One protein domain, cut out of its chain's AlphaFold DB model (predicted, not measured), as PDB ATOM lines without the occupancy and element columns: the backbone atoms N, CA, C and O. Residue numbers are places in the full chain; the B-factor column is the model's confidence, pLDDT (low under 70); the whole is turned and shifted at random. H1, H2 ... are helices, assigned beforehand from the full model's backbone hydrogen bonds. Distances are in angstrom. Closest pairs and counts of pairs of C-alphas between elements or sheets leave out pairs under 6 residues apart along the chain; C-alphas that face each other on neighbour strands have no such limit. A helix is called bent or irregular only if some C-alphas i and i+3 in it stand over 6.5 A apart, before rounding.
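Overview. This is residues 2 to 27, 76 to 152 and 171 to 200 of the 241 residues of the protein "BQ5605_C007g04524 protein" of Microbotryum silenes-dioicae (UniProt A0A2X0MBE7). A long helical hairpin, H2 and H3 side by side, makes the longest axis, and H1 is a straight arm that sticks out about perpendicular to it from near the beginning of H2, with residues 2 to 17 standing free. The small helix H4 packs on H3, and residues 181 to 200, a stretch with no named element, run on from it along the hairpin. The printed part has 133 residues, with four named helices in the order H1, H2, H3, H4 and no named strand; its class is all helix. It is loose, with a radius of gyration of the C-alphas of 19.4 A, and flat, spanning 60 by 50 by 21 A.

Arrangement. H2, residues 76 to 105, and H3, residues 116 to 145, touch and form a helical hairpin. Their closest C-alphas, those of Asp 90 and Ser 129, are 5.4 A apart. They run opposite ways at a shallow tilt of 28 degrees. In the link between them, residues 110 to 111 pair antiparallel with residues 114 to 115. H3 has a kink of 26 degrees near residue 123; it is irregular, with C-alphas 117 and 120 7.2 A apart. H4, residues 176 to 180, touches H3 at residues 135 to 139 alone; the closest C-alphas, those of Gln 135 and Ser 177, are 5.2 A apart. H1, residues 2 to 24, is close to H2 but not clearly touching, and their lines are about perpendicular, at 73 degrees; the closest C-alphas, those of Thr 22 and Arg 77, are 6.4 A apart. H1 is apart from H3 and H4, and H2 is apart from H4. Every O i to N i+4 pair is within hydrogen-bond range in H1 and H2; in H3 it is 24 of 26, and in H4 0 of 1, with 2 of 2 O i to N i+3 pairs within range.

Along the chain. H2 measures 42.8 A from C-alpha 76 at (211.924, 198.133, 216.350) to C-alpha 105 at (229.117, 184.807, 179.473). H3 measures 43.5 A from C-alpha 116 to C-alpha 145. H1 measures 33.4 A and begins at C-alpha 2, at (230.348, 170.606, 233.527). H4 has five residues and ends at C-alpha 180, at (204.305, 199.909, 200.760).

Size, cuts and confidence. The two C-alphas farthest apart, those of Gly 107 and Ser 152, are 60.2 A apart. Without the free residues 2 to 17 the body spans 59 by 28 by 21 A. Residues 28 to 75 are not printed, with 6.6 A between C-alphas 27 and 76; residues 153 to 170 are not printed, with 16.2 A between C-alphas 152 and 171. The link from H2 to H3, 10 residues, is short; the links from H1 to H2 and from H3 to H4 are across the cuts. The mean pLDDT of the printed part is 80.5; residues 2 to 26, 149, 151 to 152, 183 and 194 to 200 are under 70.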
ATOM      1  N   ALA A   2     230.193 169.147 233.360       55.50
ATOM      2  CA  ALA A   2     230.348 170.606 233.527       55.50
ATOM      3  C   ALA A   2     230.077 171.445 232.253       55.50
ATOM      4  O   ALA A   2     229.451 172.499 232.336       55.50
ATOM      5  N   GLY A   3     230.463 170.963 231.065       47.00
ATOM      6  CA  GLY A   3     230.239 171.690 229.804       47.00
ATOM      7  C   GLY A   3     228.760 171.926 229.469       47.00
ATOM      8  O   GLY A   3     228.403 172.997 228.991       47.00
ATOM      9  N   LEU A   4     227.875 170.977 229.794       58.78
ATOM     10  CA  LEU A   4     226.444 171.081 229.485       58.78
ATOM     11  C   LEU A   4     225.737 172.134 230.358       58.78
ATOM     12  O   LEU A   4     224.843 172.837 229.892       58.78
ATOM     13  N   LEU A   5     226.188 172.293 231.607       63.31
ATOM     14  CA  LEU A   5     225.691 173.318 232.530       63.31
ATOM     15  C   LEU A   5     226.140 174.727 232.117       63.31
ATOM     16  O   LEU A   5     225.350 175.666 232.201       63.31
ATOM     17  N   ILE A   6     227.366 174.873 231.605       64.81
ATOM     18  CA  ILE A   6     227.885 176.152 231.095       64.81
ATOM     19  C   ILE A   6     227.128 176.576 229.825       64.81
ATOM     20  O   ILE A   6     226.708 177.731 229.712       64.81
ATOM     21  N   TYR A   7     226.869 175.647 228.900       65.56
ATOM     22  CA  TYR A   7     226.045 175.918 227.714       65.56
ATOM     23  C   TYR A   7     224.590 176.257 228.074       65.56
ATOM     24  O   TYR A   7     224.022 177.206 227.535       65.56
ATOM     25  N   GLY A   8     223.988 175.543 229.031       62.94
ATOM     26  CA  GLY A   8     222.636 175.843 229.511       62.94
ATOM     27  C   GLY A   8     222.523 177.224 230.169       62.94
ATOM     28  O   GLY A   8     221.602 177.985 229.863       62.94
ATOM     29  N   ALA A   9     223.480 177.582 231.029       63.38
ATOM     30  CA  ALA A   9     223.500 178.874 231.712       63.38
ATOM     31  C   ALA A   9     223.719 180.039 230.735       63.38
ATOM     32  O   ALA A   9     222.995 181.034 230.786       63.38
ATOM     33  N   THR A  10     224.661 179.906 229.798       67.94
ATOM     34  CA  THR A  10     224.905 180.930 228.768       67.94
ATOM     35  C   THR A  10     223.698 181.110 227.847       67.94
ATOM     36  O   THR A  10     223.298 182.246 227.591       67.94
ATOM     37  N   TYR A  11     223.034 180.024 227.438       69.00
ATOM     38  CA  TYR A  11     221.793 180.090 226.662       69.00
ATOM     39  C   TYR A  11     220.670 180.830 227.411       69.00
ATOM     40  O   TYR A  11     219.995 181.689 226.838       69.00
ATOM     41  N   LEU A  12     220.488 180.554 228.709       63.75
ATOM     42  CA  LEU A  12     219.490 181.242 229.535       63.75
ATOM     43  C   LEU A  12     219.802 182.731 229.705       63.75
ATOM     44  O   LEU A  12     218.888 183.549 229.607       63.75
ATOM     45  N   VAL A  13     221.072 183.096 229.898       61.62
ATOM     46  CA  VAL A  13     221.501 184.500 229.981       61.62
ATOM     47  C   VAL A  13     221.235 185.223 228.662       61.62
ATOM     48  O   VAL A  13     220.641 186.301 228.675       61.62
ATOM     49  N   VAL A  14     221.584 184.626 227.519       63.91
ATOM     50  CA  VAL A  14     221.306 185.204 226.192       63.91
ATOM     51  C   VAL A  14     219.803 185.401 225.994       63.91
ATOM     52  O   VAL A  14     219.365 186.493 225.631       63.91
ATOM     53  N   LYS A  15     218.992 184.394 226.333       64.88
ATOM     54  CA  LYS A  15     217.529 184.463 226.228       64.88
ATOM     55  C   LYS A  15     216.931 185.523 227.160       64.88
ATOM     56  O   LYS A  15     216.038 186.269 226.758       64.88
ATOM     57  N   ALA A  16     217.433 185.644 228.388       60.44
ATOM     58  CA  ALA A  16     217.006 186.669 229.337       60.44
ATOM     59  C   ALA A  16     217.368 188.076 228.839       60.44
ATOM     60  O   ALA A  16     216.499 188.946 228.760       60.44
ATOM     61  N   VAL A  17     218.607 188.290 228.390       61.84
ATOM     62  CA  VAL A  17     219.046 189.550 227.769       61.84
ATOM     63  C   VAL A  17     218.184 189.881 226.553       61.84
ATOM     64  O   VAL A  17     217.813 191.041 226.346       61.84
ATOM     65  N   ASP A  18     217.807 188.873 225.773       58.91
ATOM     66  CA  ASP A  18     216.989 189.070 224.593       58.91
ATOM     67  C   ASP A  18     215.551 189.454 224.901       58.91
ATOM     68  O   ASP A  18     215.029 190.392 224.292       58.91
ATOM     69  N   THR A  19     214.936 188.807 225.888       60.03
ATOM     70  CA  THR A  19     213.602 189.178 226.376       60.03
ATOM     71  C   THR A  19     213.585 190.572 227.002       60.03
ATOM     72  O   THR A  19     212.632 191.330 226.823       60.03
ATOM     73  N   VAL A  20     214.662 190.965 227.680       58.69
ATOM     74  CA  VAL A  20     214.800 192.306 228.248       58.69
ATOM     75  C   VAL A  20     214.961 193.349 227.139       58.69
ATOM     76  O   VAL A  20     214.285 194.373 227.156       58.69
ATOM     77  N   LYS A  21     215.788 193.090 226.121       60.59
ATOM     78  CA  LYS A  21     215.951 193.985 224.961       60.59
ATOM     79  C   LYS A  21     214.674 194.097 224.124       60.59
ATOM     80  O   LYS A  21     214.354 195.195 223.670       60.59
ATOM     81  N   THR A  22     213.927 193.004 223.935       59.22
ATOM     82  CA  THR A  22     212.646 193.040 223.209       59.22
ATOM     83  C   THR A  22     211.570 193.777 223.982       59.22
ATOM     84  O   THR A  22     210.733 194.372 223.334       59.22
ATOM     85  N   ARG A  23     211.563 193.798 225.320       57.88
ATOM     86  CA  ARG A  23     210.590 194.584 226.109       57.88
ATOM     87  C   ARG A  23     210.899 196.085 226.153       57.88
ATOM     88  O   ARG A  23     210.006 196.873 226.446       57.88
ATOM     89  N   ARG A  24     212.139 196.466 225.824       61.25
ATOM     90  CA  ARG A  24     212.638 197.853 225.824       61.25
ATOM     91  C   ARG A  24     212.391 198.638 224.560       61.25
ATOM     92  O   ARG A  24     212.334 199.864 224.608       61.25
ATOM     93  N   SER A  25     212.376 197.948 223.424       65.88
ATOM     94  CA  SER A  25     212.252 198.632 222.144       65.88
ATOM     95  C   SER A  25     210.875 199.286 222.038       65.88
ATOM     96  O   SER A  25     209.900 198.666 222.468       65.88
ATOM     97  N   PRO A  26     210.762 200.482 221.459       69.56
ATOM     98  CA  PRO A  26     209.467 201.065 221.157       69.56
ATOM     99  C   PRO A  26     208.632 200.142 220.260       69.56
ATOM    100  O   PRO A  26     209.176 199.367 219.457       69.56
ATOM    101  N   VAL A  27     207.313 200.200 220.432       73.56
ATOM    102  CA  VAL A  27     206.348 199.548 219.539       73.56
ATOM    103  C   VAL A  27     206.153 200.430 218.314       73.56
ATOM    104  O   VAL A  27     205.922 201.631 218.447       73.56
ATOM    105  N   GLU A  76     210.704 197.751 217.086       81.31
ATOM    106  CA  GLU A  76     211.924 198.133 216.350       81.31
ATOM    107  C   GLU A  76     212.988 197.027 216.298       81.31
ATOM    108  O   GLU A  76     213.764 196.942 215.349       81.31
ATOM    109  N   ARG A  77     213.066 196.180 217.334       80.62
ATOM    110  CA  ARG A  77     213.987 195.039 217.328       80.62
ATOM    111  C   ARG A  77     213.589 194.005 216.273       80.62
ATOM    112  O   ARG A  77     214.470 193.538 215.566       80.62
ATOM    113  N   GLN A  78     212.299 193.690 216.163       83.19
ATOM    114  CA  GLN A  78     211.787 192.769 215.143       83.19
ATOM    115  C   GLN A  78     211.960 193.363 213.745       83.19
ATOM    116  O   GLN A  78     212.385 192.658 212.841       83.19
ATOM    117  N   LEU A  79     211.755 194.674 213.591       86.38
ATOM    118  CA  LEU A  79     212.049 195.388 212.348       86.38
ATOM    119  C   LEU A  79     213.530 195.254 211.948       86.38
ATOM    120  O   LEU A  79     213.839 194.970 210.795       86.38
ATOM    121  N   LYS A  80     214.462 195.404 212.900       88.44
ATOM    122  CA  LYS A  80     215.904 195.208 212.658       88.44
ATOM    123  C   LYS A  80     216.272 193.757 212.355       88.44
ATOM    124  O   LYS A  80     217.220 193.524 211.612       88.44
ATOM    125  N   GLU A  81     215.586 192.806 212.969       88.38
ATOM    126  CA  GLU A  81     215.796 191.376 212.744       88.38
ATOM    127  C   GLU A  81     215.321 190.968 211.347       88.38
ATOM    128  O   GLU A  81     216.106 190.391 210.600       88.38
ATOM    129  N   LEU A  82     214.123 191.405 210.947       89.38
ATOM    130  CA  LEU A  82     213.619 191.258 209.580       89.38
ATOM    131  C   LEU A  82     214.530 191.935 208.557       89.38
ATOM    132  O   LEU A  82     214.842 191.352 207.529       89.38
ATOM    133  N   TYR A  83     215.017 193.144 208.845       92.12
ATOM    134  CA  TYR A  83     215.979 193.807 207.965       92.12
ATOM    135  C   TYR A  83     217.232 192.952 207.744       92.12
ATOM    136  O   TYR A  83     217.713 192.843 206.622       92.12
ATOM    137  N   ARG A  84     217.767 192.326 208.800       92.38
ATOM    138  CA  ARG A  84     218.953 191.465 208.683       92.38
ATOM    139  C   ARG A  84     218.669 190.205 207.873       92.38
ATOM    140  O   ARG A  84     219.515 189.837 207.066       92.38
ATOM    141  N   SER A  85     217.521 189.562 208.081       91.00
ATOM    142  CA  SER A  85     217.167 188.344 207.348       91.00
ATOM    143  C   SER A  85     216.935 188.629 205.859       91.00
ATOM    144  O   SER A  85     217.484 187.930 205.011       91.00
ATOM    145  N   TRP A  86     216.225 189.711 205.533       92.12
ATOM    146  CA  TRP A  86     216.035 190.163 204.153       92.12
ATOM    147  C   TRP A  86     217.336 190.628 203.493       92.12
ATOM    148  O   TRP A  86     217.580 190.308 202.331       92.12
ATOM    149  N   LYS A  87     218.213 191.315 204.235       94.12
ATOM    150  CA  LYS A  87     219.530 191.722 203.729       94.12
ATOM    151  C   LYS A  87     220.410 190.521 203.397       94.12
ATOM    152  O   LYS A  87     221.008 190.487 202.329       94.12
ATOM    153  N   TYR A  88     220.451 189.523 204.279       92.94
ATOM    154  CA  TYR A  88     221.183 188.284 204.021       92.94
ATOM    155  C   TYR A  88     220.692 187.594 202.739       92.94
ATOM    156  O   TYR A  88     221.499 187.134 201.931       92.94
ATOM    157  N   ARG A  89     219.371 187.576 202.515       91.31
ATOM    158  CA  ARG A  89     218.790 187.046 201.278       91.31
ATOM    159  C   ARG A  89     219.230 187.840 200.043       91.31
ATOM    160  O   ARG A  89     219.613 187.214 199.060       91.31
ATOM    161  N   ASP A  90     219.205 189.175 200.082       93.81
ATOM    162  CA  ASP A  90     219.673 190.012 198.963       93.81
ATOM    163  C   ASP A  90     221.156 189.763 198.638       93.81
ATOM    164  O   ASP A  90     221.501 189.534 197.478       93.81
ATOM    165  N   ASP A  91     222.024 189.694 199.654       93.94
ATOM    166  CA  ASP A  91     223.459 189.416 199.487       93.94
ATOM    167  C   ASP A  91     223.709 188.026 198.856       93.94
ATOM    168  O   ASP A  91     224.552 187.857 197.960       93.94
ATOM    169  N   MET A  92     222.941 187.018 199.279       93.19
ATOM    170  CA  MET A  92     222.991 185.662 198.722       93.19
ATOM    171  C   MET A  92     222.521 185.636 197.259       93.19
ATOM    172  O   MET A  92     223.198 185.066 196.398       93.19
ATOM    173  N   LEU A  93     221.403 186.297 196.950       92.62
ATOM    174  CA  LEU A  93     220.865 186.378 195.590       92.62
ATOM    175  C   LEU A  93     221.782 187.168 194.651       92.62
ATOM    176  O   LEU A  93     221.945 186.782 193.498       92.62
ATOM    177  N   LEU A  94     222.431 188.227 195.139       94.75
ATOM    178  CA  LEU A  94     223.466 188.952 194.405       94.75
ATOM    179  C   LEU A  94     224.632 188.030 194.026       94.75
ATOM    180  O   LEU A  94     225.091 188.052 192.882       94.75
ATOM    181  N   SER A  95     225.101 187.212 194.968       94.31
ATOM    182  CA  SER A  95     226.196 186.268 194.720       94.31
ATOM    183  C   SER A  95     225.809 185.237 193.655       94.31
ATOM    184  O   SER A  95     226.579 184.996 192.724       94.31
ATOM    185  N   LYS A  96     224.586 184.695 193.733       92.25
ATOM    186  CA  LYS A  96     224.049 183.776 192.717       92.25
ATOM    187  C   LYS A  96     223.883 184.441 191.357       92.25
ATOM    188  O   LYS A  96     224.298 183.868 190.355       92.25
ATOM    189  N   GLN A  97     223.335 185.654 191.316       94.88
ATOM    190  CA  GLN A  97     223.163 186.401 190.073       94.88
ATOM    191  C   GLN A  97     224.508 186.591 189.361       94.88
ATOM    192  O   GLN A  97     224.600 186.290 188.178       94.88
ATOM    193  N   LYS A  98     225.559 187.000 190.082       96.19
ATOM    194  CA  LYS A  98     226.913 187.133 189.518       96.19
ATOM    195  C   LYS A  98     227.476 185.804 189.009       96.19
ATOM    196  O   LYS A  98     228.109 185.771 187.958       96.19
ATOM    197  N   GLY A  99     227.251 184.712 189.742       94.94
ATOM    198  CA  GLY A  99     227.658 183.371 189.313       94.94
ATOM    199  C   GLY A  99     226.981 182.941 188.007       94.94
ATOM    200  O   GLY A  99     227.646 182.424 187.114       94.94
ATOM    201  N   LEU A 100     225.682 183.219 187.872       94.69
ATOM    202  CA  LEU A 100     224.920 182.937 186.654       94.69
ATOM    203  C   LEU A 100     225.319 183.857 185.492       94.69
ATOM    204  O   LEU A 100     225.473 183.368 184.379       94.69
ATOM    205  N   GLU A 101     225.550 185.152 185.734       96.00
ATOM    206  CA  GLU A 101     226.074 186.090 184.720       96.00
ATOM    207  C   GLU A 101     227.404 185.595 184.147       96.00
ATOM    208  O   GLU A 101     227.597 185.591 182.931       96.00
ATOM    209  N   TYR A 102     228.295 185.116 185.019       96.56
ATOM    210  CA  TYR A 102     229.562 184.527 184.607       96.56
ATOM    211  C   TYR A 102     229.359 183.262 183.761       96.56
ATOM    212  O   TYR A 102     229.979 183.132 182.710       96.56
ATOM    213  N   ALA A 103     228.479 182.348 184.181       95.88
ATOM    214  CA  ALA A 103     228.190 181.119 183.440       95.88
ATOM    215  C   ALA A 103     227.610 181.404 182.043       95.88
ATOM    216  O   ALA A 103     228.071 180.828 181.062       95.88
ATOM    217  N   ILE A 104     226.670 182.354 181.946       95.69
ATOM    218  CA  ILE A 104     226.072 182.798 180.676       95.69
ATOM    219  C   ILE A 104     227.147 183.367 179.748       95.69
ATOM    220  O   ILE A 104     227.192 183.007 178.574       95.69
ATOM    221  N   ALA A 105     228.043 184.210 180.267       96.81
ATOM    222  CA  ALA A 105     229.117 184.807 179.473       96.81
ATOM    223  C   ALA A 105     230.095 183.766 178.889       96.81
ATOM    224  O   ALA A 105     230.688 184.012 177.843       96.81
ATOM    225  N   HIS A 106     230.242 182.608 179.540       96.75
ATOM    226  CA  HIS A 106     231.115 181.513 179.099       96.75
ATOM    227  C   HIS A 106     230.366 180.395 178.355       96.75
ATOM    228  O   HIS A 106     230.976 179.387 178.000       96.75
ATOM    229  N   GLY A 107     229.058 180.550 178.123       95.62
ATOM    230  CA  GLY A 107     228.236 179.544 177.447       95.62
ATOM    231  C   GLY A 107     228.049 178.253 178.249       95.62
ATOM    232  O   GLY A 107     227.900 177.186 177.662       95.62
ATOM    233  N   TRP A 108     228.103 178.317 179.582       95.75
ATOM    234  CA  TRP A 108     227.862 177.162 180.449       95.75
ATOM    235  C   TRP A 108     226.388 177.074 180.835       95.75
ATOM    236  O   TRP A 108     225.825 178.050 181.321       95.75
ATOM    237  N   ASP A 109     225.781 175.894 180.720       92.56
ATOM    238  CA  ASP A 109     224.372 175.686 181.095       92.56
ATOM    239  C   ASP A 109     224.154 175.581 182.616       92.56
ATOM    240  O   ASP A 109     223.080 175.898 183.140       92.56
ATOM    241  N   VAL A 110     225.178 175.130 183.348       93.00
ATOM    242  CA  VAL A 110     225.124 174.877 184.795       93.00
ATOM    243  C   VAL A 110     226.374 175.429 185.473       93.00
ATOM    244  O   VAL A 110     227.487 175.270 184.980       93.00
ATOM    245  N   CYS A 111     226.198 176.045 186.642       92.56
ATOM    246  CA  CYS A 111     227.289 176.498 187.501       92.56
ATOM    247  C   CYS A 111     226.963 176.269 188.987       92.56
ATOM    248  O   CYS A 111     225.882 175.795 189.337       92.56
ATOM    249  N   TRP A 112     227.882 176.643 189.884       91.25
ATOM    250  CA  TRP A 112     227.684 176.532 191.338       91.25
ATOM    251  C   TRP A 112     226.445 177.290 191.849       91.25
ATOM    252  O   TRP A 112     225.891 176.932 192.887       91.25
ATOM    253  N   ALA A 113     226.008 178.331 191.131       88.56
ATOM    254  CA  ALA A 113     224.845 179.135 191.488       88.56
ATOM    255  C   ALA A 113     223.506 178.529 191.024       88.56
ATOM    256  O   ALA A 113     222.461 178.984 191.488       88.56
ATOM    257  N   GLY A 114     223.528 177.517 190.149       90.12
ATOM    258  CA  GLY A 114     222.338 176.890 189.569       90.12
ATOM    259  C   GLY A 114     222.407 176.780 188.045       90.12
ATOM    260  O   GLY A 114     223.488 176.820 187.447       90.12
ATOM    261  N   ARG A 115     221.238 176.628 187.418       92.25
ATOM    262  CA  ARG A 115     221.082 176.586 185.954       92.25
ATOM    263  C   ARG A 115     220.949 177.994 185.386       92.25
ATOM    264  O   ARG A 115     220.287 178.837 185.986       92.25
ATOM    265  N   THR A 116     221.495 178.251 184.199       92.25
ATOM    266  CA  THR A 116     221.371 179.567 183.538       92.25
ATOM    267  C   THR A 116     219.932 179.934 183.175       92.25
ATOM    268  O   THR A 116     219.593 181.116 183.157       92.25
ATOM    269  N   SER A 117     219.046 178.947 183.002       91.00
ATOM    270  CA  SER A 117     217.603 179.165 182.826       91.00
ATOM    271  C   SER A 117     216.924 179.831 184.031       91.00
ATOM    272  O   SER A 117     215.892 180.480 183.871       91.00
ATOM    273  N   GLU A 118     217.503 179.727 185.232       89.06
ATOM    274  CA  GLU A 118     216.995 180.352 186.464       89.06
ATOM    275  C   GLU A 118     217.431 181.823 186.603       89.06
ATOM    276  O   GLU A 118     217.074 182.504 187.563       89.06
ATOM    277  N   PHE A 119     218.197 182.360 185.652       90.88
ATOM    278  CA  PHE A 119     218.744 183.712 185.757       90.88
ATOM    279  C   PHE A 119     217.667 184.798 185.910       90.88
ATOM    280  O   PHE A 119     217.797 185.701 186.741       90.88
ATOM    281  N   SER A 120     216.575 184.702 185.148       89.50
ATOM    282  CA  SER A 120     215.477 185.673 185.198       89.50
ATOM    283  C   SER A 120     214.734 185.641 186.538       89.50
ATOM    284  O   SER A 120     214.413 186.698 187.089       89.50
ATOM    285  N   THR A 121     214.512 184.452 187.103       89.44
ATOM    286  CA  THR A 121     213.824 184.277 188.389       89.44
ATOM    287  C   THR A 121     214.692 184.760 189.545       89.44
ATOM    288  O   THR A 121     214.205 185.505 190.393       89.44
ATOM    289  N   VAL A 122     215.995 184.456 189.536       90.38
ATOM    290  CA  VAL A 122     216.958 184.966 190.528       90.38
ATOM    291  C   VAL A 122     217.044 186.492 190.478       90.38
ATOM    292  O   VAL A 122     217.000 187.147 191.522       90.38
ATOM    293  N   ARG A 123     217.100 187.086 189.280       91.12
ATOM    294  CA  ARG A 123     217.116 188.546 189.111       91.12
ATOM    295  C   ARG A 123     215.839 189.197 189.654       91.12
ATOM    296  O   ARG A 123     215.926 190.223 190.332       91.12
ATOM    297  N   ARG A 124     214.667 188.601 189.400       88.44
ATOM    298  CA  ARG A 124     213.379 189.081 189.932       88.44
ATOM    299  C   ARG A 124     213.336 188.980 191.459       88.44
ATOM    300  O   ARG A 124     213.103 189.995 192.114       88.44
ATOM    301  N   ALA A 125     213.669 187.819 192.018       88.12
ATOM    302  CA  ALA A 125     213.723 187.597 193.464       88.12
ATOM    303  C   ALA A 125     214.695 188.558 194.171       88.12
ATOM    304  O   ALA A 125     214.429 189.025 195.282       88.12
ATOM    305  N   ARG A 126     215.820 188.896 193.526       91.62
ATOM    306  CA  ARG A 126     216.760 189.890 194.051       91.62
ATOM    307  C   ARG A 126     216.159 191.290 194.046       91.62
ATOM    308  O   ARG A 126     216.259 191.989 195.047       91.62
ATOM    309  N   SER A 127     215.536 191.706 192.942       89.88
ATOM    310  CA  SER A 127     214.925 193.040 192.845       89.88
ATOM    311  C   SER A 127     213.876 193.280 193.936       89.88
ATOM    312  O   SER A 127     213.840 194.352 194.538       89.88
ATOM    313  N   GLU A 128     213.095 192.251 194.254       88.38
ATOM    314  CA  GLU A 128     212.127 192.255 195.346       88.38
ATOM    315  C   GLU A 128     212.811 192.291 196.714       88.38
ATOM    316  O   GLU A 128     212.491 193.146 197.538       88.38
ATOM    317  N   SER A 129     213.786 191.407 196.947       89.94
ATOM    318  CA  SER A 129     214.512 191.357 198.221       89.94
ATOM    319  C   SER A 129     215.167 192.702 198.527       89.94
ATOM    320  O   SER A 129     215.010 193.230 199.626       89.94
ATOM    321  N   ARG A 130     215.816 193.313 197.529       92.44
ATOM    322  CA  ARG A 130     216.393 194.654 197.626       92.44
ATOM    323  C   ARG A 130     215.341 195.711 197.950       92.44
ATOM    324  O   ARG A 130     215.557 196.524 198.840       92.44
ATOM    325  N   PHE A 131     214.193 195.677 197.276       90.06
ATOM    326  CA  PHE A 131     213.098 196.598 197.558       90.06
ATOM    327  C   PHE A 131     212.627 196.489 199.017       90.06
ATOM    328  O   PHE A 131     212.519 197.508 199.699       90.06
ATOM    329  N   VAL A 132     212.409 195.274 199.532       89.94
ATOM    330  CA  VAL A 132     212.022 195.065 200.936       89.94
ATOM    331  C   VAL A 132     213.103 195.595 201.883       89.94
ATOM    332  O   VAL A 132     212.791 196.301 202.843       89.94
ATOM    333  N   VAL A 133     214.379 195.321 201.599       92.19
ATOM    334  CA  VAL A 133     215.520 195.830 202.379       92.19
ATOM    335  C   VAL A 133     215.537 197.358 202.420       92.19
ATOM    336  O   VAL A 133     215.707 197.923 203.502       92.19
ATOM    337  N   ASP A 134     215.320 198.021 201.284       91.25
ATOM    338  CA  ASP A 134     215.298 199.480 201.183       91.25
ATOM    339  C   ASP A 134     214.136 200.072 202.002       91.25
ATOM    340  O   ASP A 134     214.343 200.988 202.804       91.25
ATOM    341  N   GLN A 135     212.933 199.494 201.913       89.25
ATOM    342  CA  GLN A 135     211.776 199.936 202.707       89.25
ATOM    343  C   GLN A 135     211.983 199.749 204.214       89.25
ATOM    344  O   GLN A 135     211.662 200.636 205.017       89.25
ATOM    345  N   LEU A 136     212.562 198.613 204.613       90.00
ATOM    346  CA  LEU A 136     212.914 198.339 206.004       90.00
ATOM    347  C   LEU A 136     214.017 199.288 206.497       90.00
ATOM    348  O   LEU A 136     213.957 199.752 207.637       90.00
ATOM    349  N   ALA A 137     214.998 199.625 205.656       91.62
ATOM    350  CA  ALA A 137     216.045 200.588 205.984       91.62
ATOM    351  C   ALA A 137     215.466 201.990 206.220       91.62
ATOM    352  O   ALA A 137     215.786 202.616 207.236       91.62
ATOM    353  N   LEU A 138     214.562 202.445 205.345       90.56
ATOM    354  CA  LEU A 138     213.831 203.705 205.505       90.56
ATOM    355  C   LEU A 138     212.981 203.705 206.780       90.56
ATOM    356  O   LEU A 138     213.013 204.673 207.540       90.56
ATOM    357  N   ALA A 139     212.300 202.595 207.081       87.88
ATOM    358  CA  ALA A 139     211.503 202.464 208.300       87.88
ATOM    359  C   ALA A 139     212.378 202.559 209.560       87.88
ATOM    360  O   ALA A 139     212.018 203.224 210.531       87.88
ATOM    361  N   ILE A 140     213.558 201.926 209.549       87.69
ATOM    362  CA  ILE A 140     214.523 201.998 210.652       87.69
ATOM    363  C   ILE A 140     215.078 203.418 210.799       87.69
ATOM    364  O   ILE A 140     215.238 203.883 211.929       87.69
ATOM    365  N   ALA A 141     215.391 204.097 209.693       88.62
ATOM    366  CA  ALA A 141     215.864 205.479 209.708       88.62
ATOM    367  C   ALA A 141     214.799 206.424 210.283       88.62
ATOM    368  O   ALA A 141     215.110 207.227 211.161       88.62
ATOM    369  N   TRP A 142     213.540 206.244 209.881       88.44
ATOM    370  CA  TRP A 142     212.400 206.975 210.426       88.44
ATOM    371  C   TRP A 142     212.213 206.721 211.929       88.44
ATOM    372  O   TRP A 142     212.105 207.660 212.710       88.44
ATOM    373  N   CYS A 143     212.283 205.464 212.385       84.56
ATOM    374  CA  CYS A 143     212.182 205.164 213.821       84.56
ATOM    375  C   CYS A 143     213.297 205.850 214.631       84.56
ATOM    376  O   CYS A 143     213.078 206.271 215.765       84.56
ATOM    377  N   ARG A 144     214.504 205.977 214.056       85.44
ATOM    378  CA  ARG A 144     215.626 206.682 214.695       85.44
ATOM    379  C   ARG A 144     215.411 208.193 214.737       85.44
ATOM    380  O   ARG A 144     215.778 208.798 215.741       85.44
ATOM    381  N   SER A 145     214.839 208.792 213.691       85.44
ATOM    382  CA  SER A 145     214.608 210.242 213.642       85.44
ATOM    383  C   SER A 145     213.537 210.702 214.632       85.44
ATOM    384  O   SER A 145     213.659 211.793 215.174       85.44
ATOM    385  N   GLN A 146     212.556 209.852 214.950       81.94
ATOM    386  CA  GLN A 146     211.531 210.135 215.964       81.94
ATOM    387  C   GLN A 146     212.059 210.120 217.413       81.94
ATOM    388  O   GLN A 146     211.345 210.532 218.322       81.94
ATOM    389  N   GLN A 147     213.288 209.631 217.648       74.44
ATOM    390  CA  GLN A 147     213.971 209.613 218.955       74.44
ATOM    391  C   GLN A 147     213.110 209.131 220.143       74.44
ATOM    392  O   GLN A 147     213.275 209.593 221.273       74.44
ATOM    393  N   VAL A 148     212.206 208.168 219.923       73.62
ATOM    394  CA  VAL A 148     211.322 207.680 220.990       73.62
ATOM    395  C   VAL A 148     212.153 207.013 222.098       73.62
ATOM    396  O   VAL A 148     212.900 206.062 221.826       73.62
ATOM    397  N   PRO A 149     212.043 207.474 223.359       68.81
ATOM    398  CA  PRO A 149     212.848 206.946 224.446       68.81
ATOM    399  C   PRO A 149     212.523 205.470 224.696       68.81
ATOM    400  O   PRO A 149     211.367 205.034 224.719       68.81
ATOM    401  N   LYS A 150     213.573 204.670 224.895       72.06
ATOM    402  CA  LYS A 150     213.447 203.259 225.280       72.06
ATOM    403  C   LYS A 150     212.952 203.171 226.721       72.06
ATOM    404  O   LYS A 150     213.363 203.971 227.559       72.06
ATOM    405  N   THR A 151     212.135 202.168 227.039       63.72
ATOM    406  CA  THR A 151     211.713 201.957 228.432       63.72
ATOM    407  C   THR A 151     212.927 201.619 229.315       63.72
ATOM    408  O   THR A 151     213.836 200.878 228.914       63.72
ATOM    409  N   SER A 152     212.995 202.228 230.504       59.91
ATOM    410  CA  SER A 152     214.174 202.180 231.381       59.91
ATOM    411  C   SER A 152     214.409 200.787 231.988       59.91
ATOM    412  O   SER A 152     213.529 199.927 231.998       59.91
ATOM    413  N   HIS A 171     205.543 204.491 219.047       71.56
ATOM    414  CA  HIS A 171     205.694 205.558 218.054       71.56
ATOM    415  C   HIS A 171     204.341 206.218 217.766       71.56
ATOM    416  O   HIS A 171     203.307 205.558 217.788       71.56
ATOM    417  N   SER A 172     204.343 207.519 217.479       71.62
ATOM    418  CA  SER A 172     203.115 208.292 217.225       71.62
ATOM    419  C   SER A 172     202.357 207.837 215.973       71.62
ATOM    420  O   SER A 172     201.149 208.026 215.877       71.62
ATOM    421  N   SER A 173     203.058 207.243 215.008       76.50
ATOM    422  CA  SER A 173     202.516 206.843 213.710       76.50
ATOM    423  C   SER A 173     203.280 205.652 213.120       76.50
ATOM    424  O   SER A 173     204.351 205.274 213.605       76.50
ATOM    425  N   CYS A 174     202.695 205.014 212.102       76.94
ATOM    426  CA  CYS A 174     203.350 203.958 211.334       76.94
ATOM    427  C   CYS A 174     204.341 204.589 210.331       76.94
ATOM    428  O   CYS A 174     203.971 205.566 209.675       76.94
ATOM    429  N   PRO A 175     205.569 204.058 210.173       82.31
ATOM    430  CA  PRO A 175     206.503 204.542 209.166       82.31
ATOM    431  C   PRO A 175     205.894 204.421 207.758       82.31
ATOM    432  O   PRO A 175     205.412 203.340 207.410       82.31
ATOM    433  N   PRO A 176     205.957 205.471 206.920       81.25
ATOM    434  CA  PRO A 176     205.296 205.474 205.613       81.25
ATOM    435  C   PRO A 176     205.830 204.386 204.669       81.25
ATOM    436  O   PRO A 176     205.065 203.805 203.910       81.25
ATOM    437  N   SER A 177     207.116 204.037 204.771       81.31
ATOM    438  CA  SER A 177     207.733 202.962 203.983       81.31
ATOM    439  C   SER A 177     207.174 201.567 204.291       81.31
ATOM    440  O   SER A 177     207.220 200.680 203.445       81.31
ATOM    441  N   LEU A 178     206.608 201.350 205.487       82.31
ATOM    442  CA  LEU A 178     205.969 200.074 205.828       82.31
ATOM    443  C   LEU A 178     204.576 199.924 205.211       82.31
ATOM    444  O   LEU A 178     204.090 198.800 205.130       82.31
ATOM    445  N   LEU A 179     203.950 201.018 204.763       80.62
ATOM    446  CA  LEU A 179     202.663 200.976 204.058       80.62
ATOM    447  C   LEU A 179     202.802 200.376 202.656       80.62
ATOM    448  O   LEU A 179     201.835 199.873 202.096       80.62
ATOM    449  N   GLU A 180     204.007 200.436 202.090       79.31
ATOM    450  CA  GLU A 180     204.305 199.909 200.760       79.31
ATOM    451  C   GLU A 180     204.558 198.393 200.753       79.31
ATOM    452  O   GLU A 180     204.669 197.797 199.680       79.31
ATOM    453  N   LEU A 181     204.691 197.780 201.933       80.50
ATOM    454  CA  LEU A 181     204.918 196.350 202.105       80.50
ATOM    455  C   LEU A 181     203.603 195.642 202.457       80.50
ATOM    456  O   LEU A 181     202.776 196.210 203.176       80.50
ATOM    457  N   PRO A 182     203.402 194.387 202.012       77.25
ATOM    458  CA  PRO A 182     202.260 193.601 202.465       77.25
ATOM    459  C   PRO A 182     202.294 193.435 203.988       77.25
ATOM    460  O   PRO A 182     203.364 193.302 204.591       77.25
ATOM    461  N   TRP A 183     201.113 193.427 204.613       68.19
ATOM    462  CA  TRP A 183     200.983 193.224 206.052       68.19
ATOM    463  C   TRP A 183     200.272 191.901 206.377       68.19
ATOM    464  O   TRP A 183     199.158 191.688 205.896       68.19
ATOM    465  N   PRO A 184     200.830 191.044 207.255       76.75
ATOM    466  CA  PRO A 184     202.104 191.195 207.966       76.75
ATOM    467  C   PRO A 184     203.315 191.130 207.024       76.75
ATOM    468  O   PRO A 184     203.263 190.435 206.016       76.75
ATOM    469  N   ILE A 185     204.400 191.833 207.381       79.50
ATOM    470  CA  ILE A 185     205.653 191.781 206.614       79.50
ATOM    471  C   ILE A 185     206.130 190.322 206.599       79.50
ATOM    472  O   ILE A 185     206.370 189.770 207.680       79.50
ATOM    473  N   PRO A 186     206.254 189.692 205.421       78.62
ATOM    474  CA  PRO A 186     206.635 188.297 205.324       78.62
ATOM    475  C   PRO A 186     208.094 188.090 205.732       78.62
ATOM    476  O   PRO A 186     208.955 188.968 205.592       78.62
ATOM    477  N   GLU A 187     208.367 186.895 206.239       84.38
ATOM    478  CA  GLU A 187     209.733 186.414 206.404       84.38
ATOM    479  C   GLU A 187     210.322 186.071 205.027       84.38
ATOM    480  O   GLU A 187     209.576 185.704 204.115       84.38
ATOM    481  N   PRO A 188     211.646 186.226 204.841       83.69
ATOM    482  CA  PRO A 188     212.273 185.900 203.569       83.69
ATOM    483  C   PRO A 188     212.043 184.417 203.220       83.69
ATOM    484  O   PRO A 188     212.206 183.569 204.102       83.69
ATOM    485  N   PRO A 189     211.725 184.089 201.951       82.50
ATOM    486  CA  PRO A 189     211.581 182.704 201.505       82.50
ATOM    487  C   PRO A 189     212.862 181.890 201.716       82.50
ATOM    488  O   PRO A 189     213.953 182.452 201.896       82.50
ATOM    489  N   GLY A 190     212.758 180.566 201.595       78.06
ATOM    490  CA  GLY A 190     213.913 179.673 201.639       78.06
ATOM    491  C   GLY A 190     214.950 179.974 200.547       78.06
ATOM    492  O   GLY A 190     214.662 180.589 199.516       78.06
ATOM    493  N   GLU A 191     216.189 179.515 200.743       74.44
ATOM    494  CA  GLU A 191     217.327 179.817 199.851       74.44
ATOM    495  C   GLU A 191     217.162 179.316 198.407       74.44
ATOM    496  O   GLU A 191     217.855 179.804 197.510       74.44
ATOM    497  N   ARG A 192     216.287 178.325 198.192       70.44
ATOM    498  CA  ARG A 192     215.995 177.700 196.891       70.44
ATOM    499  C   ARG A 192     214.634 178.109 196.315       70.44
ATOM    500  O   ARG A 192     214.276 177.689 195.223       70.44
ATOM    501  N   GLU A 193     213.877 178.926 197.039       75.31
ATOM    502  CA  GLU A 193     212.527 179.346 196.667       75.31
ATOM    503  C   GLU A 193     212.588 180.718 195.987       75.31
ATOM    504  O   GLU A 193     212.456 181.764 196.627       75.31
ATOM    505  N   TYR A 194     212.855 180.721 194.678       68.38
ATOM    506  CA  TYR A 194     212.943 181.954 193.877       68.38
ATOM    507  C   TYR A 194     211.615 182.352 193.224       68.38
ATOM    508  O   TYR A 194     211.458 183.494 192.807       68.38
ATOM    509  N   GLY A 195     210.674 181.409 193.110       62.16
ATOM    510  CA  GLY A 195     209.354 181.646 192.517       62.16
ATOM    511  C   GLY A 195     208.347 182.286 193.476       62.16
ATOM    512  O   GLY A 195     207.332 182.805 193.024       62.16
ATOM    513  N   LEU A 196     208.626 182.271 194.784       60.47
ATOM    514  CA  LEU A 196     207.808 182.935 195.797       60.47
ATOM    515  C   LEU A 196     208.140 184.426 195.794       60.47
ATOM    516  O   LEU A 196     208.969 184.889 196.576       60.47
ATOM    517  N   VAL A 197     207.532 185.138 194.848       59.53
ATOM    518  CA  VAL A 197     207.645 186.587 194.706       59.53
ATOM    519  C   VAL A 197     206.462 187.235 195.409       59.53
ATOM    520  O   VAL A 197     205.311 186.930 195.102       59.53
ATOM    521  N   ILE A 198     206.727 188.155 196.330       59.88
ATOM    522  CA  ILE A 198     205.722 189.091 196.822       59.88
ATOM    523  C   ILE A 198     205.390 190.013 195.652       59.88
ATOM    524  O   ILE A 198     206.171 190.900 195.295       59.88
ATOM    525  N   GLU A 199     204.245 189.781 195.013       55.78
ATOM    526  CA  GLU A 199     203.803 190.619 193.908       55.78
ATOM    527  C   GLU A 199     203.626 192.059 194.390       55.78
ATOM    528  O   GLU A 199     202.762 192.391 195.205       55.78
ATOM    529  N   ARG A 200     204.508 192.931 193.901       60.94
ATOM    530  CA  ARG A 200     204.410 194.368 194.114       60.94
ATOM    531  C   ARG A 200     203.183 194.867 193.359       60.94
ATOM    532  O   ARG A 200     203.047 194.583 192.171       60.94
TER     533      ARG A 200